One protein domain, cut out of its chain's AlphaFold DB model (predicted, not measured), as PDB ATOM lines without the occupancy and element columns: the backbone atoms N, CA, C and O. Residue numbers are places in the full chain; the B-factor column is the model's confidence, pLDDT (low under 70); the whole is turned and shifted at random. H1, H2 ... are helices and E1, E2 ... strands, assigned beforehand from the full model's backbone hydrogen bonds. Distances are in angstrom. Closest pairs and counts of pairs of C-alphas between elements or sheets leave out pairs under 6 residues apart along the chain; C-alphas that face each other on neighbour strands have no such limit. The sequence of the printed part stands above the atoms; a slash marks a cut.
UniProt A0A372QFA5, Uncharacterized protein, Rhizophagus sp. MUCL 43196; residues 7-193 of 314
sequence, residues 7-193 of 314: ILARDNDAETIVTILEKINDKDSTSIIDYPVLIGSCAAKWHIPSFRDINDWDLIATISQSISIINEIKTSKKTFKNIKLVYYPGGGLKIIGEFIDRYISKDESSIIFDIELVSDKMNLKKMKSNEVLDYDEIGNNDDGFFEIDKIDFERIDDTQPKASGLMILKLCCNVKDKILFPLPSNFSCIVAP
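Overview. This is residues 7 to 193 of the 314 residues of an uncharacterized protein of Rhizophagus sp. MUCL 43196 (UniProt A0A372QFA5). A strongly twisted sheet of eight strands is the core, with H1 and H3 side by side over one face and H2 and H4 on its other side. The small hairpin of E7 and E8 packs through E7 on one end of E4, E5 and E6, and residues 128 to 152 loop away from the core. The printed part has 187 residues, with named elements in the order E1 H1 E2 H2 E3 H3 E4 E5 E6 E7 E8 H4 E9 E10: four helices and ten strands, class mixed. The large sheet is mixed, in the order E1 E4 E5 E6 E3 E2 E10 E9. The whole is compact, with a radius of gyration of the C-alphas of 16.8 A, and spans 51 by 41 by 27 A.

Arrangement. E4, residues 80 to 88, E5, residues 92 to 100, and E6, residues 110 to 118, form a meander of two hairpins, each strand the antiparallel neighbour of the one before, with N 84 and O 96 at 2.8 A and N 113 and O 97 at 2.8 A, within hydrogen-bond range. Edge strand E1, residues 7 to 10, is antiparallel to E4, with N 8 and O 85 at 2.8 A. E3, residues 56 to 62, is parallel to E6, with N 59 and O 114 at 2.8 A. E2, residues 37 to 39, is antiparallel to E3, with N 37 and O 60 at 2.9 A. E10, residues 187 to 191, is staggered: parallel to E2, with N 38 and O 190 at 2.8 A, and in an antiparallel hairpin with edge strand E9, residues 178 to 181, with N 189 and O 179 at 2.8 A. H1, residues 15 to 24, lies over E4 at a height over the sheet of 9.5 A. It touches H3, residues 63 to 75, at Val 18 and Ile 67, whose C-alphas, the closest, are 5.9 A apart; the tilt is a shallow 14 degrees, opposite ways. E3, H3 and E4 make a split strand-helix-strand unit, with E5 and E6 between its strands and a right-handed crossover. H4, residues 164 to 171, gives three layers, helices on both faces, with H1 and H3 on the opposite face; it runs across E3 at 81 degrees on the local plane. H2, residues 40 to 47, is on the sheet, on the opposite face from H1; its closest C-alphas to E3, Gly 40 and Asp 58, are 5.5 A apart. E7, residues 122 to 127, and E8, residues 153 to 155, are an antiparallel hairpin, with N 123 and O 154 at 2.7 A. The closest C-alphas of E5 and E7, Gly 92 and Lys 125, are 4.0 A apart. In H1, H2, H3 and H4 every O i to N i+4 pair is within hydrogen-bond range.

Along the chain. E1 begins at C-alpha 7 (28.913, 36.054, -57.575), and E10 ends at C-alpha 191 (39.387, 48.263, -34.307). From first to last C-alpha, E5 measures 26.3 A, E6 25.5 A, E4 22.5 A, E3 19.4 A, H3 18.8 A and H1 14.6 A.

Size, cuts and confidence. The C-alphas farthest apart, of Ser 50 and Glu 131, are 51.5 A apart. The printed part has no cut. The links H1 to E2 and E7 to E8 are long. The mean pLDDT of the printed part is 82.9; it is under 70 at residues 11 to 13, 27 to 30, 77, 102 to 108 and 129 to 146.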
ATOM      1  N   ILE A   7      29.880  36.064 -58.678       88.06
ATOM      2  CA  ILE A   7      28.913  36.054 -57.575       88.06
ATOM      3  C   ILE A   7      28.511  34.606 -57.307       88.06
ATOM      4  O   ILE A   7      27.776  34.032 -58.095       88.06
ATOM      5  N   LEU A   8      28.993  34.025 -56.209       86.75
ATOM      6  CA  LEU A   8      28.733  32.625 -55.865       86.75
ATOM      7  C   LEU A   8      27.328  32.405 -55.301       86.75
ATOM      8  O   LEU A   8      26.758  31.334 -55.472       86.75
ATOM      9  N   ALA A   9      26.777  33.413 -54.625       87.19
ATOM     10  CA  ALA A   9      25.408  33.403 -54.134       87.19
ATOM     11  C   ALA A   9      24.872  34.834 -54.033       87.19
ATOM     12  O   ALA A   9      25.584  35.742 -53.591       87.19
ATOM     13  N   ARG A  10      23.608  35.020 -54.424       83.19
ATOM     14  CA  ARG A  10      22.784  36.191 -54.101       83.19
ATOM     15  C   ARG A  10      21.650  35.677 -53.253       83.19
ATOM     16  O   ARG A  10      20.910  34.815 -53.714       83.19
ATOM     17  N   ASP A  11      21.538  36.151 -52.026       67.94
ATOM     18  CA  ASP A  11      20.560  35.557 -51.138       67.94
ATOM     19  C   ASP A  11      19.960  36.605 -50.208       67.94
ATOM     20  O   ASP A  11      20.630  37.130 -49.318       67.94
ATOM     21  N   ASN A  12      18.675  36.896 -50.422       59.06
ATOM     22  CA  ASN A  12      17.888  37.727 -49.513       59.06
ATOM     23  C   ASN A  12      17.697  37.044 -48.146       59.06
ATOM     24  O   ASN A  12      17.481  37.728 -47.148       59.06
ATOM     25  N   ASP A  13      17.811  35.714 -48.089       61.31
ATOM     26  CA  ASP A  13      17.641  34.888 -46.895       61.31
ATOM     27  C   ASP A  13      18.966  34.322 -46.355       61.31
ATOM     28  O   ASP A  13      18.965  33.638 -45.331       61.31
ATOM     29  N   ALA A  14      20.085  34.641 -47.017       79.06
ATOM     30  CA  ALA A  14      21.469  34.286 -46.692       79.06
ATOM     31  C   ALA A  14      21.737  32.800 -46.355       79.06
ATOM     32  O   ALA A  14      22.771  32.465 -45.777       79.06
ATOM     33  N   GLU A  15      20.836  31.893 -46.722       86.25
ATOM     34  CA  GLU A  15      20.920  30.458 -46.459       86.25
ATOM     35  C   GLU A  15      21.960  29.779 -47.348       86.25
ATOM     36  O   GLU A  15      22.838  29.080 -46.850       86.25
ATOM     37  N   THR A  16      21.940  30.080 -48.642       87.81
ATOM     38  CA  THR A  16      22.916  29.602 -49.628       87.81
ATOM     39  C   THR A  16      24.328  30.028 -49.245       87.81
ATOM     40  O   THR A  16      25.270  29.244 -49.347       87.81
ATOM     41  N   ILE A  17      24.476  31.266 -48.757       91.06
ATOM     42  CA  ILE A  17      25.761  31.789 -48.284       91.06
ATOM     43  C   ILE A  17      26.258  30.940 -47.114       91.06
ATOM     44  O   ILE A  17      27.379  30.446 -47.177       91.06
ATOM     45  N   VAL A  18      25.429  30.711 -46.087       92.19
ATOM     46  CA  VAL A  18      25.803  29.870 -44.936       92.19
ATOM     47  C   VAL A  18      26.204  28.468 -45.384       92.19
ATOM     48  O   VAL A  18      27.274  28.015 -44.993       92.19
ATOM     49  N   THR A  19      25.432  27.824 -46.261       91.25
ATOM     50  CA  THR A  19      25.743  26.478 -46.769       91.25
ATOM     51  C   THR A  19      27.109  26.423 -47.460       91.25
ATOM     52  O   THR A  19      27.900  25.512 -47.206       91.25
ATOM     53  N   ILE A  20      27.431  27.413 -48.304       90.94
ATOM     54  CA  ILE A  20      28.746  27.495 -48.956       90.94
ATOM     55  C   ILE A  20      29.850  27.674 -47.910       90.94
ATOM     56  O   ILE A  20      30.871  26.989 -47.980       90.94
ATOM     57  N   LEU A  21      29.655  28.574 -46.942       92.69
ATOM     58  CA  LEU A  21      30.642  28.841 -45.897       92.69
ATOM     59  C   LEU A  21      30.874  27.625 -45.000       92.69
ATOM     60  O   LEU A  21      32.020  27.309 -44.707       92.69
ATOM     61  N   GLU A  22      29.823  26.914 -44.599       92.12
ATOM     62  CA  GLU A  22      29.919  25.698 -43.788       92.12
ATOM     63  C   GLU A  22      30.676  24.581 -44.507       92.12
ATOM     64  O   GLU A  22      31.440  23.861 -43.865       92.12
ATOM     65  N   LYS A  23      30.523  24.467 -45.833       89.38
ATOM     66  CA  LYS A  23      31.265  23.500 -46.653       89.38
ATOM     67  C   LYS A  23      32.773  23.763 -46.639       89.38
ATOM     68  O   LYS A  23      33.558  22.819 -46.624       89.38
ATOM     69  N   ILE A  24      33.177  25.034 -46.667       89.31
ATOM     70  CA  ILE A  24      34.596  25.432 -46.679       89.31
ATOM     71  C   ILE A  24      35.171  25.648 -45.273       89.31
ATOM     72  O   ILE A  24      36.380  25.833 -45.129       89.31
ATOM     73  N   ASN A  25      34.321  25.655 -44.244       88.25
ATOM     74  CA  ASN A  25      34.734  25.829 -42.864       88.25
ATOM     75  C   ASN A  25      35.340  24.531 -42.326       88.25
ATOM     76  O   ASN A  25      34.700  23.480 -42.325       88.25
ATOM     77  N   ASP A  26      36.558  24.617 -41.804       75.75
ATOM     78  CA  ASP A  26      37.173  23.499 -41.102       75.75
ATOM     79  C   ASP A  26      36.677  23.488 -39.647       75.75
ATOM     80  O   ASP A  26      36.992  24.392 -38.864       75.75
ATOM     81  N   LYS A  27      35.857  22.488 -39.295       67.06
ATOM     82  CA  LYS A  27      35.198  22.383 -37.979       67.06
ATOM     83  C   LYS A  27      36.186  22.199 -36.823       67.06
ATOM     84  O   LYS A  27      35.829  22.516 -35.693       67.06
ATOM     85  N   ASP A  28      37.413  21.769 -37.112       62.81
ATOM     86  CA  ASP A  28      38.460  21.535 -36.111       62.81
ATOM     87  C   ASP A  28      39.411  22.739 -35.942       62.81
ATOM     88  O   ASP A  28      40.452  22.645 -35.285       62.81
ATOM     89  N   SER A  29      39.087  23.895 -36.536       61.16
ATOM     90  CA  SER A  29      39.946  25.081 -36.471       61.16
ATOM     91  C   SER A  29      39.850  25.809 -35.122       61.16
ATOM     92  O   SER A  29      38.793  26.265 -34.687       61.16
ATOM     93  N   THR A  30      40.994  25.973 -34.453       66.81
ATOM     94  CA  THR A  30      41.131  26.915 -33.335       66.81
ATOM     95  C   THR A  30      41.092  28.343 -33.865       66.81
ATOM     96  O   THR A  30      41.866  28.678 -34.766       66.81
ATOM     97  N   SER A  31      40.237  29.193 -33.290       71.12
ATOM     98  CA  SER A  31      40.129  30.583 -33.735       71.12
ATOM     99  C   SER A  31      41.445  31.337 -33.541       71.12
ATOM    100  O   SER A  31      42.054  31.304 -32.476       71.12
ATOM    101  N   ILE A  32      41.876  32.035 -34.589       82.44
ATOM    102  CA  ILE A  32      43.115  32.832 -34.617       82.44
ATOM    103  C   ILE A  32      42.955  34.114 -33.794       82.44
ATOM    104  O   ILE A  32      43.931  34.675 -33.301       82.44
ATOM    105  N   ILE A  33      41.716  34.587 -33.690       90.50
ATOM    106  CA  ILE A  33      41.317  35.804 -32.997       90.50
ATOM    107  C   ILE A  33      39.849  35.679 -32.593       90.50
ATOM    108  O   ILE A  33      39.050  35.093 -33.323       90.50
ATOM    109  N   ASP A  34      39.474  36.235 -31.448       89.56
ATOM    110  CA  ASP A  34      38.109  36.084 -30.929       89.56
ATOM    111  C   ASP A  34      37.074  36.870 -31.747       89.56
ATOM    112  O   ASP A  34      35.936  36.432 -31.903       89.56
ATOM    113  N   TYR A  35      37.477  38.004 -32.330       93.94
ATOM    114  CA  TYR A  35      36.582  38.927 -33.032       93.94
ATOM    115  C   TYR A  35      37.103  39.281 -34.434       93.94
ATOM    116  O   TYR A  35      38.319  39.323 -34.636       93.94
ATOM    117  N   PRO A  36      36.213  39.587 -35.396       95.62
ATOM    118  CA  PRO A  36      36.569  40.230 -36.652       95.62
ATOM    119  C   PRO A  36      37.281  41.552 -36.417       95.62
ATOM    120  O   PRO A  36      37.100  42.205 -35.386       95.62
ATOM    121  N   VAL A  37      38.036  41.975 -37.419       97.88
ATOM    122  CA  VAL A  37      38.790  43.223 -37.392       97.88
ATOM    123  C   VAL A  37      38.119  44.237 -38.309       97.88
ATOM    124  O   VAL A  37      38.005  44.005 -39.510       97.88
ATOM    125  N   LEU A  38      37.713  45.374 -37.750       97.38
ATOM    126  CA  LEU A  38      37.289  46.555 -38.489       97.38
ATOM    127  C   LEU A  38      38.507  47.278 -39.060       97.38
ATOM    128  O   LEU A  38      39.436  47.630 -38.329       97.38
ATOM    129  N   ILE A  39      38.467  47.537 -40.361       97.19
ATOM    130  CA  ILE A  39      39.460  48.310 -41.104       97.19
ATOM    131  C   ILE A  39      38.774  49.479 -41.838       97.19
ATOM    132  O   ILE A  39      37.623  49.827 -41.567       97.19
ATOM    133  N   GLY A  40      39.500  50.134 -42.744       93.62
ATOM    134  CA  GLY A  40      38.921  51.128 -43.648       93.62
ATOM    135  C   GLY A  40      38.548  52.456 -42.980       93.62
ATOM    136  O   GLY A  40      39.118  52.853 -41.958       93.62
ATOM    137  N   SER A  41      37.608  53.173 -43.607       91.12
ATOM    138  CA  SER A  41      37.164  54.517 -43.192       91.12
ATOM    139  C   SER A  41      36.661  54.538 -41.748       91.12
ATOM    140  O   SER A  41      36.975  55.452 -40.986       91.12
ATOM    141  N   CYS A  42      35.866  53.527 -41.390       92.44
ATOM    142  CA  CYS A  42      35.181  53.444 -40.107       92.44
ATOM    143  C   CYS A  42      36.183  53.273 -38.954       92.44
ATOM    144  O   CYS A  42      36.142  54.031 -37.984       92.44
ATOM    145  N   ALA A  43      37.170  52.382 -39.109       95.62
ATOM    146  CA  ALA A  43      38.257  52.242 -38.139       95.62
ATOM    147  C   ALA A  43      39.094  53.527 -38.008       95.62
ATOM    148  O   ALA A  43      39.442  53.932 -36.900       95.62
ATOM    149  N   ALA A  44      39.390  54.205 -39.121       94.81
ATOM    150  CA  ALA A  44      40.148  55.454 -39.088       94.81
ATOM    151  C   ALA A  44      39.390  56.577 -38.358       94.81
ATOM    152  O   ALA A  44      39.993  57.284 -37.550       94.81
ATOM    153  N   LYS A  45      38.075  56.711 -38.582       93.94
ATOM    154  CA  LYS A  45      37.230  57.705 -37.897       93.94
ATOM    155  C   LYS A  45      37.093  57.431 -36.399       93.94
ATOM    156  O   LYS A  45      37.010  58.379 -35.623       93.94
ATOM    157  N   TRP A  46      37.134  56.162 -35.983       94.62
ATOM    158  CA  TRP A  46      37.174  55.794 -34.564       94.62
ATOM    159  C   TRP A  46      38.422  56.353 -33.862       94.62
ATOM    160  O   TRP A  46      38.308  56.963 -32.802       94.62
ATOM    161  N   HIS A  47      39.603  56.219 -34.479       94.81
ATOM    162  CA  HIS A  47      40.854  56.783 -33.941       94.81
ATOM    163  C   HIS A  47      40.942  58.306 -34.097       94.81
ATOM    164  O   HIS A  47      41.558  58.996 -33.284       94.81
ATOM    165  N   ILE A  48      40.377  58.837 -35.182       93.75
ATOM    166  CA  ILE A  48      40.537  60.226 -35.610       93.75
ATOM    167  C   ILE A  48      39.143  60.817 -35.845       93.75
ATOM    168  O   ILE A  48      38.630  60.739 -36.958       93.75
ATOM    169  N   PRO A  49      38.523  61.473 -34.848       91.00
ATOM    170  CA  PRO A  49      37.161  61.998 -34.997       91.00
ATOM    171  C   PRO A  49      36.988  63.000 -36.151       91.00
ATOM    172  O   PRO A  49      35.902  63.116 -36.713       91.00
ATOM    173  N   SER A  50      38.062  63.706 -36.527       88.44
ATOM    174  CA  SER A  50      38.102  64.630 -37.670       88.44
ATOM    175  C   SER A  50      38.301  63.941 -39.027       88.44
ATOM    176  O   SER A  50      38.430  64.626 -40.040       88.44
ATOM    177  N   PHE A  51      38.384  62.608 -39.069       90.31
ATOM    178  CA  PHE A  51      38.392  61.862 -40.322       90.31
ATOM    179  C   PHE A  51      37.052  62.060 -41.038       90.31
ATOM    180  O   PHE A  51      35.999  62.211 -40.400       90.31
ATOM    181  N   ARG A  52      37.092  62.051 -42.374       87.12
ATOM    182  CA  ARG A  52      35.896  62.198 -43.217       87.12
ATOM    183  C   ARG A  52      34.808  61.185 -42.850       87.12
ATOM    184  O   ARG A  52      35.062  60.187 -42.172       87.12
ATOM    185  N   ASP A  53      33.592  61.447 -43.307       83.19
ATOM    186  CA  ASP A  53      32.454  60.585 -43.011       83.19
ATOM    187  C   ASP A  53      32.615  59.158 -43.541       83.19
ATOM    188  O   ASP A  53      33.384  58.873 -44.470       83.19
ATOM    189  N   ILE A  54      31.938  58.254 -42.831       83.06
ATOM    190  CA  ILE A  54      31.967  56.817 -43.075       83.06
ATOM    191  C   ILE A  54      31.100  56.553 -44.300       83.06
ATOM    192  O   ILE A  54      29.936  56.939 -44.323       83.06
ATOM    193  N   ASN A  55      31.674  55.876 -45.291       80.00
ATOM    194  CA  ASN A  55      30.949  55.468 -46.493       80.00
ATOM    195  C   ASN A  55      30.513  53.999 -46.407       80.00
ATOM    196  O   ASN A  55      29.477  53.618 -46.941       80.00
ATOM    197  N   ASP A  56      31.335  53.190 -45.750       89.50
ATOM    198  CA  ASP A  56      31.305  51.740 -45.762       89.50
ATOM    199  C   ASP A  56      31.897  51.163 -44.468       89.50
ATOM    200  O   ASP A  56      32.691  51.801 -43.763       89.50
ATOM    201  N   TRP A  57      31.491  49.933 -44.157       92.62
ATOM    202  CA  TRP A  57      32.077  49.103 -43.111       92.62
ATOM    203  C   TRP A  57      32.922  47.999 -43.736       92.62
ATOM    204  O   TRP A  57      32.383  47.040 -44.280       92.62
ATOM    205  N   ASP A  58      34.240  48.108 -43.602       95.75
ATOM    206  CA  ASP A  58      35.180  47.092 -44.066       95.75
ATOM    207  C   ASP A  58      35.626  46.202 -42.899       95.75
ATOM    208  O   ASP A  58      36.264  46.663 -41.948       95.75
ATOM    209  N   LEU A  59      35.333  44.909 -42.975       96.94
ATOM    210  CA  LEU A  59      35.664  43.916 -41.959       96.94
ATOM    211  C   LEU A  59      36.584  42.839 -42.534       96.94
ATOM    212  O   LEU A  59      36.471  42.447 -43.692       96.94
ATOM    213  N   ILE A  60      37.453  42.295 -41.691       97.19
ATOM    214  CA  ILE A  60      38.177  41.051 -41.950       97.19
ATOM    215  C   ILE A  60      37.725  40.032 -40.917       97.19
ATOM    216  O   ILE A  60      37.827  40.281 -39.714       97.19
ATOM    217  N   ALA A  61      37.237  38.885 -41.375       95.81
ATOM    218  CA  ALA A  61      36.693  37.849 -40.509       95.81
ATOM    219  C   ALA A  61      37.156  36.457 -40.943       95.81
ATOM    220  O   ALA A  61      37.402  36.188 -42.120       95.81
ATOM    221  N   THR A  62      37.254  35.552 -39.976       94.75
ATOM    222  CA  THR A  62      37.375  34.119 -40.265       94.75
ATOM    223  C   THR A  62      36.069  33.573 -40.848       94.75
ATOM    224  O   THR A  62      35.006  34.161 -40.647       94.75
ATOM    225  N   ILE A  63      36.123  32.421 -41.524       94.12
ATOM    226  CA  ILE A  63      34.918  31.765 -42.069       94.12
ATOM    227  C   ILE A  63      33.869  31.523 -40.969       94.12
ATOM    228  O   ILE A  63      32.694  31.822 -41.172       94.12
ATOM    229  N   SER A  64      34.280  31.039 -39.792       92.75
ATOM    230  CA  SER A  64      33.372  30.790 -38.665       92.75
ATOM    231  C   SER A  64      32.708  32.073 -38.156       92.75
ATOM    232  O   SER A  64      31.492  32.103 -37.979       92.75
ATOM    233  N   GLN A  65      33.470  33.162 -38.005       93.44
ATOM    234  CA  GLN A  65      32.920  34.474 -37.648       93.44
ATOM    235  C   GLN A  65      31.958  35.001 -38.718       93.44
ATOM    236  O   GLN A  65      30.908  35.545 -38.380       93.44
ATOM    237  N   SER A  66      32.273  34.818 -40.004       94.44
ATOM    238  CA  SER A  66      31.373  35.185 -41.101       94.44
ATOM    239  C   SER A  66      30.063  34.397 -41.053       94.44
ATOM    240  O   SER A  66      29.007  34.993 -41.240       94.44
ATOM    241  N   ILE A  67      30.098  33.095 -40.744       93.88
ATOM    242  CA  ILE A  67      28.885  32.283 -40.543       93.88
ATOM    243  C   ILE A  67      28.042  32.854 -39.396       93.88
ATOM    244  O   ILE A  67      26.835  33.028 -39.560       93.88
ATOM    245  N   SER A  68      28.658  33.187 -38.256       92.25
ATOM    246  CA  SER A  68      27.953  33.800 -37.120       92.25
ATOM    247  C   SER A  68      27.287  35.124 -37.502       92.25
ATOM    248  O   SER A  68      26.097  35.296 -37.252       92.25
ATOM    249  N   ILE A  69      28.021  36.018 -38.173       92.19
ATOM    250  CA  ILE A  69      27.497  37.304 -38.655       92.19
ATOM    251  C   ILE A  69      26.303  37.090 -39.585       92.19
ATOM    252  O   ILE A  69      25.249  37.691 -39.384       92.19
ATOM    253  N   ILE A  70      26.435  36.213 -40.584       91.94
ATOM    254  CA  ILE A  70      25.351  35.960 -41.533       91.94
ATOM    255  C   ILE A  70      24.132  35.364 -40.828       91.94
ATOM    256  O   ILE A  70      23.014  35.799 -41.091       91.94
ATOM    257  N   ASN A  71      24.317  34.424 -39.902       90.44
ATOM    258  CA  ASN A  71      23.208  33.859 -39.139       90.44
ATOM    259  C   ASN A  71      22.456  34.920 -38.327       90.44
ATOM    260  O   ASN A  71      21.228  34.888 -38.280       90.44
ATOM    261  N   GLU A  72      23.147  35.902 -37.752       88.25
ATOM    262  CA  GLU A  72      22.480  37.031 -37.100       88.25
ATOM    263  C   GLU A  72      21.737  37.922 -38.094       88.25
ATOM    264  O   GLU A  72      20.587  38.293 -37.849       88.25
ATOM    265  N   ILE A  73      22.338  38.204 -39.250       87.62
ATOM    266  CA  ILE A  73      21.684  38.966 -40.316       87.62
ATOM    267  C   ILE A  73      20.384  38.276 -40.768       87.62
ATOM    268  O   ILE A  73      19.357  38.947 -40.916       87.62
ATOM    269  N   LYS A  74      20.374  36.940 -40.881       84.88
ATOM    270  CA  LYS A  74      19.168  36.147 -41.203       84.88
ATOM    271  C   LYS A  74      18.024  36.394 -40.225       84.88
ATOM    272  O   LYS A  74      16.864  36.391 -40.633       84.88
ATOM    273  N   THR A  75      18.324  36.621 -38.947       81.25
ATOM    274  CA  THR A  75      17.300  36.926 -37.932       81.25
ATOM    275  C   THR A  75      16.763  38.358 -38.028       81.25
ATOM    276  O   THR A  75      15.693  38.644 -37.499       81.25
ATOM    277  N   SER A  76      17.461  39.253 -38.738       74.25
ATOM    278  CA  SER A  76      17.174  40.694 -38.807       74.25
ATOM    279  C   SER A  76      17.020  41.230 -40.230       74.25
ATOM    280  O   SER A  76      17.469  42.328 -40.561       74.25
ATOM    281  N   LYS A  77      16.282  40.479 -41.058       66.50
ATOM    282  CA  LYS A  77      16.041  40.750 -42.491       66.50
ATOM    283  C   LYS A  77      15.503  42.148 -42.826       66.50
ATOM    284  O   LYS A  77      15.605  42.589 -43.961       66.50
ATOM    285  N   LYS A  78      14.896  42.864 -41.870       70.06
ATOM    286  CA  LYS A  78      14.401  44.235 -42.110       70.06
ATOM    287  C   LYS A  78      15.524  45.273 -42.185       70.06
ATOM    288  O   LYS A  78      15.313  46.329 -42.774       70.06
ATOM    289  N   THR A  79      16.680  44.975 -41.596       79.00
ATOM    290  CA  THR A  79      17.802  45.913 -41.472       79.00
ATOM    291  C   THR A  79      18.851  45.701 -42.557       79.00
ATOM    292  O   THR A  79      19.485  46.673 -42.947       79.00
ATOM    293  N   PHE A  80      18.994  44.478 -43.078       86.25
ATOM    294  CA  PHE A  80      20.032  44.091 -44.038       86.25
ATOM    295  C   PHE A  80      19.433  43.672 -45.382       86.25
ATOM    296  O   PHE A  80      18.397  43.009 -45.416       86.25
ATOM    297  N   LYS A  81      20.076  44.053 -46.488       86.94
ATOM    298  CA  LYS A  81      19.617  43.807 -47.863       86.94
ATOM    299  C   LYS A  81      20.801  43.558 -48.802       86.94
ATOM    300  O   LYS A  81      21.949  43.818 -48.447       86.94
ATOM    301  N   ASN A  82      20.507  43.076 -50.011       87.31
ATOM    302  CA  ASN A  82      21.467  42.936 -51.118       87.31
ATOM    303  C   ASN A  82      22.718  42.101 -50.779       87.31
ATOM    304  O   ASN A  82      23.807  42.369 -51.290       87.31
ATOM    305  N   ILE A  83      22.568  41.086 -49.922       90.44
ATOM    306  CA  ILE A  83      23.690  40.277 -49.444       90.44
ATOM    307  C   ILE A  83      24.131  39.307 -50.541       90.44
ATOM    308  O   ILE A  83      23.335  38.544 -51.100       90.44
ATOM    309  N   LYS A  84      25.427  39.323 -50.843       92.31
ATOM    310  CA  LYS A  84      26.055  38.475 -51.853       92.31
ATOM    311  C   LYS A  84      27.392  37.936 -51.369       92.31
ATOM    312  O   LYS A  84      28.166  38.647 -50.730       92.31
ATOM    313  N   LEU A  85      27.685  36.691 -51.734       93.25
ATOM    314  CA  LEU A  85      29.014  36.099 -51.609       93.25
ATOM    315  C   LEU A  85      29.715  36.206 -52.963       93.25
ATOM    316  O   LEU A  85      29.218  35.699 -53.968       93.25
ATOM    317  N   VAL A  86      30.864  36.873 -52.998       92.19
ATOM    318  CA  VAL A  86      31.602  37.173 -54.227       92.19
ATOM    319  C   VAL A  86      33.009  36.601 -54.138       92.19
ATOM    320  O   VAL A  86      33.746  36.856 -53.187       92.19
ATOM    321  N   TYR A  87      33.395  35.847 -55.160       91.94
ATOM    322  CA  TYR A  87      34.757  35.388 -55.370       91.94
ATOM    323  C   TYR A  87      35.492  36.331 -56.317       91.94
ATOM    324  O   TYR A  87      35.069  36.566 -57.448       91.94
ATOM    325  N   TYR A  88      36.622  36.849 -55.855       89.31
ATOM    326  CA  TYR A  88      37.566  37.623 -56.644       89.31
ATOM    327  C   TYR A  88      38.752  36.714 -56.983       89.31
ATOM    328  O   TYR A  88      39.545  36.410 -56.085       89.31
ATOM    329  N   PRO A  89      38.912  36.271 -58.243       86.12
ATOM    330  CA  PRO A  89      40.066  35.472 -58.643       86.12
ATOM    331  C   PRO A  89      41.385  36.148 -58.245       86.12
ATOM    332  O   PRO A  89      41.603  37.322 -58.536       86.12
ATOM    333  N   GLY A  90      42.242  35.435 -57.507       85.19
ATOM    334  CA  GLY A  90      43.484  35.987 -56.949       85.19
ATOM    335  C   GLY A  90      43.315  36.899 -55.721       85.19
ATOM    336  O   GLY A  90      44.287  37.104 -54.994       85.19
ATOM    337  N   GLY A  91      42.103  37.395 -55.448       85.19
ATOM    338  CA  GLY A  91      41.785  38.293 -54.335       85.19
ATOM    339  C   GLY A  91      41.114  37.638 -53.129       85.19
ATOM    340  O   GLY A  91      41.333  38.095 -52.012       85.19
ATOM    341  N   GLY A  92      40.370  36.547 -53.319       92.19
ATOM    342  CA  GLY A  92      39.718  35.819 -52.228       92.19
ATOM    343  C   GLY A  92      38.193  35.883 -52.262       92.19
ATOM    344  O   GLY A  92      37.592  36.247 -53.273       92.19
ATOM    345  N   LEU A  93      37.568  35.529 -51.139       94.25
ATOM    346  CA  LEU A  93      36.122  35.622 -50.940       94.25
ATOM    347  C   LEU A  93      35.759  36.877 -50.151       94.25
ATOM    348  O   LEU A  93      36.424  37.220 -49.171       94.25
ATOM    349  N   LYS A  94      34.661  37.518 -50.550       95.75
ATOM    350  CA  LYS A  94      34.043  38.612 -49.805       95.75
ATOM    351  C   LYS A  94      32.541  38.420 -49.687       95.75
ATOM    352  O   LYS A  94      31.893  38.012 -50.649       95.75
ATOM    353  N   ILE A  95      31.991  38.759 -48.531       95.31
ATOM    354  CA  ILE A  95      30.556  38.995 -48.373       95.31
ATOM    355  C   ILE A  95      30.342  40.492 -48.503       95.31
ATOM    356  O   ILE A  95      31.031  41.261 -47.846       95.31
ATOM    357  N   ILE A  96      29.401  40.884 -49.345       94.44
ATOM    358  CA  ILE A  96      29.037  42.281 -49.559       94.44
ATOM    359  C   ILE A  96      27.548  42.392 -49.292       94.44
ATOM    360  O   ILE A  96      26.781  41.541 -49.744       94.44
ATOM    361  N   GLY A  97      27.129  43.432 -48.592       92.06
ATOM    362  CA  GLY A  97      25.718  43.724 -48.407       92.06
ATOM    363  C   GLY A  97      25.497  45.162 -47.985       92.06
ATOM    364  O   GLY A  97      26.420  45.967 -47.908       92.06
ATOM    365  N   GLU A  98      24.246  45.477 -47.703       90.19
ATOM    366  CA  GLU A  98      23.828  46.796 -47.260       90.19
ATOM    367  C   GLU A  98      23.010  46.677 -45.986       90.19
ATOM    368  O   GLU A  98      22.268  45.708 -45.804       90.19
ATOM    369  N   PHE A  99      23.106  47.675 -45.116       86.81
ATOM    370  CA  PHE A  99      22.268  47.750 -43.931       86.81
ATOM    371  C   PHE A  99      21.858  49.181 -43.601       86.81
ATOM    372  O   PHE A  99      22.551  50.134 -43.939       86.81
ATOM    373  N   ILE A 100      20.712  49.337 -42.946       79.62
ATOM    374  CA  ILE A 100      20.235  50.648 -42.495       79.62
ATOM    375  C   ILE A 100      20.770  50.892 -41.089       79.62
ATOM    376  O   ILE A 100      20.266  50.324 -40.116       79.62
ATOM    377  N   ASP A 101      21.772  51.761 -40.977       71.44
ATOM    378  CA  ASP A 101      22.237  52.251 -39.685       71.44
ATOM    379  C   ASP A 101      21.386  53.446 -39.248       71.44
ATOM    380  O   ASP A 101      21.514  54.547 -39.785       71.44
ATOM    381  N   ARG A 102      20.513  53.244 -38.261       65.38
ATOM    382  CA  ARG A 102      19.665  54.319 -37.717       65.38
ATOM    383  C   ARG A 102      20.419  55.296 -36.810       65.38
ATOM    384  O   ARG A 102      19.861  56.328 -36.450       65.38
ATOM    385  N   TYR A 103      21.646  54.972 -36.405       62.00
ATOM    386  CA  TYR A 103      22.494  55.856 -35.606       62.00
ATOM    387  C   TYR A 103      23.361  56.760 -36.485       62.00
ATOM    388  O   TYR A 103      23.631  57.897 -36.099       62.00
ATOM    389  N   ILE A 104      23.776  56.273 -37.658       62.28
ATOM    390  CA  ILE A 104      24.629  57.019 -38.593       62.28
ATOM    391  C   ILE A 104      23.798  57.722 -39.679       62.28
ATOM    392  O   ILE A 104      24.061  58.888 -39.978       62.28
ATOM    393  N   SER A 105      22.764  57.076 -40.236       56.22
ATOM    394  CA  SER A 105      21.878  57.697 -41.229       56.22
ATOM    395  C   SER A 105      20.641  58.309 -40.564       56.22
ATOM    396  O   SER A 105      19.788  57.615 -40.011       56.22
ATOM    397  N   LYS A 106      20.523  59.641 -40.618       56.75
ATOM    398  CA  LYS A 106      19.278  60.339 -40.243       56.75
ATOM    399  C   LYS A 106      18.183  60.187 -41.306       56.75
ATOM    400  O   LYS A 106      17.011  60.315 -40.971       56.75
ATOM    401  N   ASP A 107      18.577  59.856 -42.536       61.12
ATOM    402  CA  ASP A 107      17.713  59.812 -43.722       61.12
ATOM    403  C   ASP A 107      17.408  58.375 -44.201       61.12
ATOM    404  O   ASP A 107      17.052  58.173 -45.358       61.12
ATOM    405  N   GLU A 108      17.586  57.362 -43.340       62.31
ATOM    406  CA  GLU A 108      17.450  55.928 -43.680       62.31
ATOM    407  C   GLU A 108      18.365  55.449 -44.829       62.31
ATOM    408  O   GLU A 108      18.105  54.409 -45.444       62.31
ATOM    409  N   SER A 109      19.446  56.176 -45.129       71.44
ATOM    410  CA  SER A 109      20.398  55.770 -46.161       71.44
ATOM    411  C   SER A 109      21.093  54.459 -45.783       71.44
ATOM    412  O   SER A 109      21.582  54.281 -44.663       71.44
ATOM    413  N   SER A 110      21.123  53.512 -46.726       81.50
ATOM    414  CA  SER A 110      21.838  52.256 -46.526       81.50
ATOM    415  C   SER A 110      23.348  52.492 -46.515       81.50
ATOM    416  O   SER A 110      23.885  53.291 -47.281       81.50
ATOM    417  N   ILE A 111      24.034  51.781 -45.624       86.81
ATOM    418  CA  ILE A 111      25.488  51.720 -45.537       86.81
ATOM    419  C   ILE A 111      25.932  50.368 -46.080       86.81
ATOM    420  O   ILE A 111      25.367  49.329 -45.733       86.81
ATOM    421  N   ILE A 112      26.947  50.382 -46.940       91.12
ATOM    422  CA  ILE A 112      27.537  49.164 -47.492       91.12
ATOM    423  C   ILE A 112      28.453  48.543 -46.437       91.12
ATOM    424  O   ILE A 112      29.200  49.248 -45.757       91.12
ATOM    425  N   PHE A 113      28.409  47.223 -46.305       93.00
ATOM    426  CA  PHE A 113      29.396  46.471 -45.547       93.00
ATOM    427  C   PHE A 113      30.058  45.416 -46.429       93.00
ATOM    428  O   PHE A 113      29.387  44.696 -47.171       93.00
ATOM    429  N   ASP A 114      31.371  45.303 -46.273       95.31
ATOM    430  CA  ASP A 114      32.229  44.343 -46.943       95.31
ATOM    431  C   ASP A 114      32.957  43.522 -45.879       95.31
ATOM    432  O   ASP A 114      33.654  44.059 -45.021       95.31
ATOM    433  N   ILE A 115      32.830  42.199 -45.935       96.38
ATOM    434  CA  ILE A 115      33.570  41.271 -45.079       96.38
ATOM    435  C   ILE A 115      34.532  40.497 -45.967       96.38
ATOM    436  O   ILE A 115      34.108  39.694 -46.795       96.38
ATOM    437  N   GLU A 116      35.827  40.714 -45.786       97.19
ATOM    438  CA  GLU A 116      36.873  39.889 -46.374       97.19
ATOM    439  C   GLU A 116      37.066  38.615 -45.555       97.19
ATOM    440  O   GLU A 116      37.366  38.662 -44.358       97.19
ATOM    441  N   LEU A 117      36.889  37.469 -46.215       96.00
ATOM    442  CA  LEU A 117      36.978  36.167 -45.574       96.00
ATOM    443  C   LEU A 117      38.422  35.694 -45.536       96.00
ATOM    444  O   LEU A 117      39.153  35.745 -46.528       96.00
ATOM    445  N   VAL A 118      38.803  35.158 -44.385       93.81
ATOM    446  CA  VAL A 118      40.134  34.624 -44.132       93.81
ATOM    447  C   VAL A 118      40.035  33.188 -43.639       93.81
ATOM    448  O   VAL A 118      39.197  32.841 -42.807       93.81
ATOM    449  N   SER A 119      40.942  32.354 -44.136       91.38
ATOM    450  CA  SER A 119      41.170  31.000 -43.648       91.38
ATOM    451  C   SER A 119      42.671  30.778 -43.475       91.38
ATOM    452  O   SER A 119      43.474  31.309 -44.242       91.38
ATOM    453  N   ASP A 120      43.051  30.015 -42.455       88.75
ATOM    454  CA  ASP A 120      44.397  29.468 -42.267       88.75
ATOM    455  C   ASP A 120      44.529  28.031 -42.795       88.75
ATOM    456  O   ASP A 120      45.605  27.446 -42.684       88.75
ATOM    457  N   LYS A 121      43.463  27.472 -43.382       89.00
ATOM    458  CA  LYS A 121      43.428  26.113 -43.948       89.00
ATOM    459  C   LYS A 121      43.207  26.103 -45.451       89.00
ATOM    460  O   LYS A 121      43.838  25.318 -46.156       89.00
ATOM    461  N   MET A 122      42.331  26.977 -45.942       90.56
ATOM    462  CA  MET A 122      41.954  27.066 -47.352       90.56
ATOM    463  C   MET A 122      42.526  28.325 -47.999       90.56
ATOM    464  O   MET A 122      42.433  29.432 -47.469       90.56
ATOM    465  N   ASN A 123      43.090  28.174 -49.190       91.12
ATOM    466  CA  ASN A 123      43.520  29.280 -50.021       91.12
ATOM    467  C   ASN A 123      42.319  29.845 -50.787       91.12
ATOM    468  O   ASN A 123      42.068  29.502 -51.941       91.12
ATOM    469  N   LEU A 124      41.598  30.769 -50.149       92.19
ATOM    470  CA  LEU A 124      40.379  31.364 -50.710       92.19
ATOM    471  C   LEU A 124      40.606  32.155 -52.007       92.19
ATOM    472  O   LEU A 124      39.646  32.510 -52.681       92.19
ATOM    473  N   LYS A 125      41.860  32.431 -52.385       90.06
ATOM    474  CA  LYS A 125      42.209  33.079 -53.658       90.06
ATOM    475  C   LYS A 125      42.194  32.106 -54.832       90.06
ATOM    476  O   LYS A 125      42.082  32.554 -55.972       90.06
ATOM    477  N   LYS A 126      42.303  30.804 -54.562       88.94
ATOM    478  CA  LYS A 126      42.395  29.732 -55.554       88.94
ATOM    479  C   LYS A 126      41.224  28.767 -55.409       88.94
ATOM    480  O   LYS A 126      41.289  27.773 -54.686       88.94
ATOM    481  N   MET A 127      40.141  29.095 -56.097       88.38
ATOM    482  CA  MET A 127      39.017  28.187 -56.278       88.38
ATOM    483  C   MET A 127      39.410  27.121 -57.309       88.38
ATOM    484  O   MET A 127      39.958  27.464 -58.359       88.38
ATOM    485  N   LYS A 128      39.144  25.843 -57.026       84.94
ATOM    486  CA  LYS A 128      39.415  24.758 -57.976       84.94
ATOM    487  C   LYS A 128      38.513  24.922 -59.196       84.94
ATOM    488  O   LYS A 128      37.299  25.087 -59.064       84.94
ATOM    489  N   SER A 129      39.098  24.886 -60.390       64.69
ATOM    490  CA  SER A 129      38.319  24.861 -61.626       64.69
ATOM    491  C   SER A 129      37.734  23.464 -61.816       64.69
ATOM    492  O   SER A 129      38.472  22.527 -62.110       64.69
ATOM    493  N   ASN A 130      36.419  23.324 -61.690       54.91
ATOM    494  CA  ASN A 130      35.726  22.208 -62.327       54.91
ATOM    495  C   ASN A 130      35.503  22.583 -63.802       54.91
ATOM    496  O   ASN A 130      35.150  23.727 -64.082       54.91
ATOM    497  N   GLU A 131      35.753  21.653 -64.728       44.62
ATOM    498  CA  GLU A 131      35.893  21.854 -66.189       44.62
ATOM    499  C   GLU A 131      34.680  22.445 -66.947       44.62
ATOM    500  O   GLU A 131      34.655  22.422 -68.172       44.62
ATOM    501  N   VAL A 132      33.674  23.021 -66.289       42.34
ATOM    502  CA  VAL A 132      32.517  23.617 -66.974       42.34
ATOM    503  C   VAL A 132      32.052  24.864 -66.237       42.34
ATOM    504  O   VAL A 132      31.128  24.779 -65.439       42.34
ATOM    505  N   LEU A 133      32.675  26.019 -66.480       46.66
ATOM    506  CA  LEU A 133      32.100  27.318 -66.110       46.66
ATOM    507  C   LEU A 133      32.520  28.390 -67.126       46.66
ATOM    508  O   LEU A 133      33.253  29.327 -66.802       46.66
ATOM    509  N   ASP A 134      32.053  28.212 -68.358       41.47
ATOM    510  CA  ASP A 134      31.857  29.299 -69.316       41.47
ATOM    511  C   ASP A 134      30.425  29.813 -69.104       41.47
ATOM    512  O   ASP A 134      29.496  29.415 -69.795       41.47
ATOM    513  N   TYR A 135      30.217  30.575 -68.026       45.25
ATOM    514  CA  TYR A 135      28.949  31.262 -67.781       45.25
ATOM    515  C   TYR A 135      29.227  32.717 -67.437       45.25
ATOM    516  O   TYR A 135      29.687  33.057 -66.347       45.25
ATOM    517  N   ASP A 136      29.000  33.501 -68.480       41.41
ATOM    518  CA  ASP A 136      28.530  34.865 -68.578       41.41
ATOM    519  C   ASP A 136      29.082  35.963 -67.673       41.41
ATOM    520  O   ASP A 136      29.127  35.965 -66.443       41.41
ATOM    521  N   GLU A 137      29.470  36.983 -68.418       45.84
ATOM    522  CA  GLU A 137      29.926  38.282 -68.018       45.84
ATOM    523  C   GLU A 137      28.910  38.971 -67.104       45.84
ATOM    524  O   GLU A 137      27.697  38.829 -67.251       45.84
ATOM    525  N   ILE A 138      29.417  39.785 -66.174       42.41
ATOM    526  CA  ILE A 138      28.621  40.756 -65.417       42.41
ATOM    527  C   ILE A 138      27.891  41.642 -66.445       42.41
ATOM    528  O   ILE A 138      28.492  42.561 -66.997       42.41
ATOM    529  N   GLY A 139      26.636  41.309 -66.753       41.84
ATOM    530  CA  GLY A 139      25.872  41.925 -67.840       41.84
ATOM    531  C   GLY A 139      24.596  41.175 -68.236       41.84
ATOM    532  O   GLY A 139      23.620  41.831 -68.589       41.84
ATOM    533  N   ASN A 140      24.552  39.844 -68.109       38.31
ATOM    534  CA  ASN A 140      23.321  39.088 -68.347       38.31
ATOM    535  C   ASN A 140      22.535  38.887 -67.044       38.31
ATOM    536  O   ASN A 140      23.077  38.457 -66.026       38.31
ATOM    537  N   ASN A 141      21.238  39.193 -67.097       39.22
ATOM    538  CA  ASN A 141      20.231  38.847 -66.088       39.22
ATOM    539  C   ASN A 141      19.928  37.336 -66.094       39.22
ATOM    540  O   ASN A 141      18.770  36.958 -65.969       39.22
ATOM    541  N   ASP A 142      20.941  36.497 -66.317       42.09
ATOM    542  CA  ASP A 142      20.784  35.056 -66.221       42.09
ATOM    543  C   ASP A 142      21.306  34.605 -64.864       42.09
ATOM    544  O   ASP A 142      22.447  34.860 -64.458       42.09
ATOM    545  N   ASP A 143      20.396  33.976 -64.141       44.44
ATOM    546  CA  ASP A 143      20.462  33.626 -62.734       44.44
ATOM    547  C   ASP A 143      21.340  32.387 -62.544       44.44
ATOM    548  O   ASP A 143      20.904  31.376 -61.993       44.44
ATOM    549  N   GLY A 144      22.574  32.440 -63.054       47.00
ATOM    550  CA  GLY A 144      23.549  31.359 -63.002       47.00
ATOM    551  C   GLY A 144      23.884  31.001 -61.557       47.00
ATOM    552  O   GLY A 144      24.840  31.510 -60.976       47.00
ATOM    553  N   PHE A 145      23.067  30.139 -60.962       54.34
ATOM    554  CA  PHE A 145      23.275  29.598 -59.633       54.34
ATOM    555  C   PHE A 145      24.462  28.640 -59.711       54.34
ATOM    556  O   PHE A 145      24.429  27.646 -60.439       54.34
ATOM    557  N   PHE A 146      25.535  28.935 -58.978       64.19
ATOM    558  CA  PHE A 146      26.635  27.990 -58.853       64.19
ATOM    559  C   PHE A 146      26.121  26.755 -58.111       64.19
ATOM    560  O   PHE A 146      25.607  26.866 -56.998       64.19
ATOM    561  N   GLU A 147      26.283  25.569 -58.699       71.25
ATOM    562  CA  GLU A 147      26.088  24.330 -57.947       71.25
ATOM    563  C   GLU A 147      27.060  24.332 -56.762       71.25
ATOM    564  O   GLU A 147      28.281  24.316 -56.942       71.25
ATOM    565  N   ILE A 148      26.514  24.353 -55.543       74.44
ATOM    566  CA  ILE A 148      27.285  24.426 -54.294       74.44
ATOM    567  C   ILE A 148      28.343  23.316 -54.241       74.44
ATOM    568  O   ILE A 148      29.469  23.539 -53.790       74.44
ATOM    569  N   ASP A 149      28.028  22.132 -54.772       76.19
ATOM    570  CA  ASP A 149      28.934  20.983 -54.831       76.19
ATOM    571  C   ASP A 149      30.194  21.249 -55.661       76.19
ATOM    572  O   ASP A 149      31.264  20.738 -55.322       76.19
ATOM    573  N   LYS A 150      30.120  22.139 -56.655       79.25
ATOM    574  CA  LYS A 150      31.256  22.532 -57.498       79.25
ATOM    575  C   LYS A 150      32.140  23.614 -56.872       79.25
ATOM    576  O   LYS A 150      33.209  23.886 -57.415       79.25
ATOM    577  N   ILE A 151      31.732  24.228 -55.759       84.94
ATOM    578  CA  ILE A 151      32.534  25.239 -55.058       84.94
ATOM    579  C   ILE A 151      33.530  24.541 -54.132       84.94
ATOM    580  O   ILE A 151      33.136  23.945 -53.130       84.94
ATOM    581  N   ASP A 152      34.815  24.614 -54.467       86.88
ATOM    582  CA  ASP A 152      35.904  24.071 -53.654       86.88
ATOM    583  C   ASP A 152      37.174  24.923 -53.808       86.88
ATOM    584  O   ASP A 152      37.376  25.579 -54.833       86.88
ATOM    585  N   PHE A 153      38.034  24.918 -52.793       89.94
ATOM    586  CA  PHE A 153      39.253  25.727 -52.732       89.94
ATOM    587  C   PHE A 153      40.484  24.849 -52.510       89.94
ATOM    588  O   PHE A 153      40.422  23.756 -51.946       89.94
ATOM    589  N   GLU A 154      41.635  25.316 -52.985       90.88
ATOM    590  CA  GLU A 154      42.907  24.667 -52.668       90.88
ATOM    591  C   GLU A 154      43.217  24.791 -51.170       90.88
ATOM    592  O   GLU A 154      42.889  25.797 -50.542       90.88
ATOM    593  N   ARG A 155      43.893  23.794 -50.587       89.88
ATOM    594  CA  ARG A 155      44.453  23.937 -49.236       89.88
ATOM    595  C   ARG A 155      45.625  24.913 -49.254       89.88
ATOM    596  O   ARG A 155      46.297  25.074 -50.273       89.88
ATOM    597  N   ILE A 156      45.864  25.571 -48.125       87.25
ATOM    598  CA  ILE A 156      47.056  26.396 -47.951       87.25
ATOM    599  C   ILE A 156      48.288  25.498 -48.005       87.25
ATOM    600  O   ILE A 156      48.357  24.459 -47.352       87.25
ATOM    601  N   ASP A 157      49.249  25.931 -48.807       86.06
ATOM    602  CA  ASP A 157      50.603  25.407 -48.833       86.06
ATOM    603  C   ASP A 157      51.449  26.273 -47.893       86.06
ATOM    604  O   ASP A 157      51.609  27.471 -48.137       86.06
ATOM    605  N   ASP A 158      51.969  25.685 -46.813       80.62
ATOM    606  CA  ASP A 158      52.756  26.394 -45.793       80.62
ATOM    607  C   ASP A 158      54.075  26.978 -46.335       80.62
ATOM    608  O   ASP A 158      54.713  27.793 -45.665       80.62
ATOM    609  N   THR A 159      54.481  26.600 -47.551       81.94
ATOM    610  CA  THR A 159      55.626  27.205 -48.244       81.94
ATOM    611  C   THR A 159      55.287  28.535 -48.925       81.94
ATOM    612  O   THR A 159      56.189  29.318 -49.233       81.94
ATOM    613  N   GLN A 160      54.001  28.830 -49.147       79.00
ATOM    614  CA  GLN A 160      53.547  30.070 -49.777       79.00
ATOM    615  C   GLN A 160      53.431  31.214 -48.752       79.00
ATOM    616  O   GLN A 160      53.077  30.993 -47.590       79.00
ATOM    617  N   PRO A 161      53.648  32.476 -49.171       81.75
ATOM    618  CA  PRO A 161      53.373  33.629 -48.323       81.75
ATOM    619  C   PRO A 161      51.917  33.657 -47.845       81.75
ATOM    620  O   PRO A 161      50.977  33.457 -48.618       81.75
ATOM    621  N   LYS A 162      51.727  33.959 -46.557       87.31
ATOM    622  CA  LYS A 162      50.397  34.111 -45.953       87.31
ATOM    623  C   LYS A 162      49.639  35.260 -46.616       87.31
ATOM    624  O   LYS A 162      50.223  36.292 -46.927       87.31
ATOM    625  N   ALA A 163      48.325  35.098 -46.778       91.69
ATOM    626  CA  ALA A 163      47.465  36.178 -47.252       91.69
ATOM    627  C   ALA A 163      47.478  37.366 -46.276       91.69
ATOM    628  O   ALA A 163      47.527  37.169 -45.058       91.69
ATOM    629  N   SER A 164      47.372  38.590 -46.798       95.12
ATOM    630  CA  SER A 164      47.404  39.803 -45.977       95.12
ATOM    631  C   SER A 164      46.296  39.819 -44.921       95.12
ATOM    632  O   SER A 164      46.547  40.217 -43.789       95.12
ATOM    633  N   GLY A 165      45.092  39.329 -45.248       94.75
ATOM    634  CA  GLY A 165      43.983  39.221 -44.297       94.75
ATOM    635  C   GLY A 165      44.350  38.384 -43.069       94.75
ATOM    636  O   GLY A 165      44.128  38.807 -41.938       94.75
ATOM    637  N   LEU A 166      45.028  37.250 -43.273       93.81
ATOM    638  CA  LEU A 166      45.526  36.397 -42.189       93.81
ATOM    639  C   LEU A 166      46.613  37.086 -41.358       93.81
ATOM    640  O   LEU A 166      46.682  36.889 -40.145       93.81
ATOM    641  N   MET A 167      47.461  37.897 -41.993       95.50
ATOM    642  CA  MET A 167      48.446  38.708 -41.279       95.50
ATOM    643  C   MET A 167      47.770  39.778 -40.415       95.50
ATOM    644  O   MET A 167      48.177  39.957 -39.272       95.50
ATOM    645  N   ILE A 168      46.721  40.438 -40.917       97.12
ATOM    646  CA  ILE A 168      45.970  41.461 -40.174       97.12
ATOM    647  C   ILE A 168      45.302  40.850 -38.944       97.12
ATOM    648  O   ILE A 168      45.473  41.378 -37.849       97.12
ATOM    649  N   LEU A 169      44.628  39.700 -39.086       95.88
ATOM    650  CA  LEU A 169      44.042  39.004 -37.932       95.88
ATOM    651  C   LEU A 169      45.105  38.681 -36.869       95.88
ATOM    652  O   LEU A 169      44.880  38.891 -35.681       95.88
ATOM    653  N   LYS A 170      46.296  38.233 -37.282       94.62
ATOM    654  CA  LYS A 170      47.399  37.936 -36.352       94.62
ATOM    655  C   LYS A 170      47.973  39.180 -35.681       94.62
ATOM    656  O   LYS A 170      48.290  39.125 -34.502       94.62
ATOM    657  N   LEU A 171      48.107  40.287 -36.405       95.88
ATOM    658  CA  LEU A 171      48.605  41.546 -35.845       95.88
ATOM    659  C   LEU A 171      47.602  42.186 -34.873       95.88
ATOM    660  O   LEU A 171      48.008  42.878 -33.943       95.88
ATOM    661  N   CYS A 172      46.307  41.920 -35.051       96.56
ATOM    662  CA  CYS A 172      45.248  42.443 -34.196       96.56
ATOM    663  C   CYS A 172      44.892  41.548 -32.996       96.56
ATOM    664  O   CYS A 172      44.058  41.951 -32.190       96.56
ATOM    665  N   CYS A 173      45.499  40.365 -32.830       92.25
ATOM    666  CA  CYS A 173      45.050  39.377 -31.836       92.25
ATOM    667  C   CYS A 173      45.083  39.875 -30.379       92.25
ATOM    668  O   CYS A 173      44.264  39.455 -29.569       92.25
ATOM    669  N   ASN A 174      45.993  40.800 -30.059       91.44
ATOM    670  CA  ASN A 174      46.163  41.365 -28.716       91.44
ATOM    671  C   ASN A 174      45.572  42.778 -28.567       91.44
ATOM    672  O   ASN A 174      45.771  43.429 -27.539       91.44
ATOM    673  N   VAL A 175      44.878  43.282 -29.590       95.50
ATOM    674  CA  VAL A 175      44.283  44.620 -29.571       95.50
ATOM    675  C   VAL A 175      43.007  44.593 -28.736       95.50
ATOM    676  O   VAL A 175      42.143  43.735 -28.906       95.50
ATOM    677  N   LYS A 176      42.896  45.543 -27.803       94.56
ATOM    678  CA  LYS A 176      41.756  45.645 -26.877       94.56
ATOM    679  C   LYS A 176      40.658  46.584 -27.370       94.56
ATOM    680  O   LYS A 176      39.536  46.486 -26.880       94.56
ATOM    681  N   ASP A 177      40.986  47.470 -28.305       96.81
ATOM    682  CA  ASP A 177      40.061  48.454 -28.857       96.81
ATOM    683  C   ASP A 177      38.961  47.752 -29.645       96.81
ATOM    684  O   ASP A 177      39.233  46.964 -30.555       96.81
ATOM    685  N   LYS A 178      37.710  48.021 -29.271       95.06
ATOM    686  CA  LYS A 178      36.533  47.378 -29.850       95.06
ATOM    687  C   LYS A 178      35.449  48.391 -30.172       95.06
ATOM    688  O   LYS A 178      35.279  49.393 -29.479       95.06
ATOM    689  N   ILE A 179      34.678  48.066 -31.195       93.12
ATOM    690  CA  ILE A 179      33.462  48.760 -31.604       93.12
ATOM    691  C   ILE A 179      32.373  47.724 -31.873       93.12
ATOM    692  O   ILE A 179      32.663  46.570 -32.189       93.12
ATOM    693  N   LEU A 180      31.117  48.120 -31.711       91.19
ATOM    694  CA  LEU A 180      29.973  47.261 -31.981       91.19
ATOM    695  C   LEU A 180      29.602  47.407 -33.456       91.19
ATOM    696  O   LEU A 180      29.288  48.505 -33.910       91.19
ATOM    697  N   PHE A 181      29.652  46.304 -34.195       85.69
ATOM    698  CA  PHE A 181      29.015  46.214 -35.499       85.69
ATOM    699  C   PHE A 181      27.493  46.193 -35.272       85.69
ATOM    700  O   PHE A 181      27.043  45.493 -34.356       85.69
ATOM    701  N   PRO A 182      26.699  46.956 -36.046       80.31
ATOM    702  CA  PRO A 182      25.266  47.185 -35.817       80.31
ATOM    703  C   PRO A 182      24.393  45.971 -36.184       80.31
ATOM    704  O   PRO A 182      23.454  46.041 -36.977       80.31
ATOM    705  N   LEU A 183      24.712  44.832 -35.574       79.75
ATOM    706  CA  LEU A 183      23.924  43.612 -35.538       79.75
ATOM    707  C   LEU A 183      23.038  43.573 -34.286       79.75
ATOM    708  O   LEU A 183      23.319  44.265 -33.307       79.75
ATOM    709  N   PRO A 184      22.000  42.721 -34.261       70.75
ATOM    710  CA  PRO A 184      21.080  42.607 -33.126       70.75
ATOM    711  C   PRO A 184      21.760  42.232 -31.810       70.75
ATOM    712  O   PRO A 184      21.331  42.684 -30.750       70.75
ATOM    713  N   SER A 185      22.814  41.412 -31.865       75.12
ATOM    714  CA  SER A 185      23.591  41.034 -30.681       75.12
ATOM    715  C   SER A 185      24.583  42.111 -30.230       75.12
ATOM    716  O   SER A 185      25.229  41.937 -29.198       75.12
ATOM    717  N   ASN A 186      24.713  43.214 -30.979       73.56
ATOM    718  CA  ASN A 186      25.828  44.153 -30.886       73.56
ATOM    719  C   ASN A 186      27.177  43.426 -30.985       73.56
ATOM    720  O   ASN A 186      27.997  43.413 -30.063       73.56
ATOM    721  N   PHE A 187      27.385  42.787 -32.130       84.88
ATOM    722  CA  PHE A 187      28.555  41.966 -32.393       84.88
ATOM    723  C   PHE A 187      29.843  42.794 -32.285       84.88
ATOM    724  O   PHE A 187      29.996  43.823 -32.941       84.88
ATOM    725  N   SER A 188      30.784  42.372 -31.443       93.06
ATOM    726  CA  SER A 188      32.027  43.122 -31.232       93.06
ATOM    727  C   SER A 188      33.018  42.914 -32.378       93.06
ATOM    728  O   SER A 188      33.279  41.785 -32.791       93.06
ATOM    729  N   CYS A 189      33.639  44.001 -32.825       95.00
ATOM    730  CA  CYS A 189      34.752  44.003 -33.767       95.00
ATOM    731  C   CYS A 189      35.950  44.714 -33.148       95.00
ATOM    732  O   CYS A 189      35.801  45.753 -32.507       95.00
ATOM    733  N   ILE A 190      37.142  44.165 -33.352       97.69
ATOM    734  CA  ILE A 190      38.397  44.815 -32.978       97.69
ATOM    735  C   ILE A 190      38.661  45.957 -33.952       97.69
ATOM    736  O   ILE A 190      38.576  45.765 -35.162       97.69
ATOM    737  N   VAL A 191      39.006  47.136 -33.450       97.69
ATOM    738  CA  VAL A 191      39.387  48.263 -34.307       97.69
ATOM    739  C   VAL A 191      40.856  48.109 -34.683       97.69
ATOM    740  O   VAL A 191      41.718  48.054 -33.807       97.69
ATOM    741  N   ALA A 192      41.167  48.031 -35.981       97.94
ATOM    742  CA  ALA A 192      42.553  47.920 -36.419       97.94
ATOM    743  C   ALA A 192      43.390  49.131 -35.945       97.94
ATOM    744  O   ALA A 192      42.944  50.276 -36.077       97.94
ATOM    745  N   PRO A 193      44.608  48.912 -35.419       97.12
ATOM    746  CA  PRO A 193      45.518  49.985 -35.030       97.12
ATOM    747  C   PRO A 193      45.926  50.910 -36.187       97.12
ATOM    748  O   PRO A 193      45.989  50.498 -37.349       97.12
TER     749      PRO A 193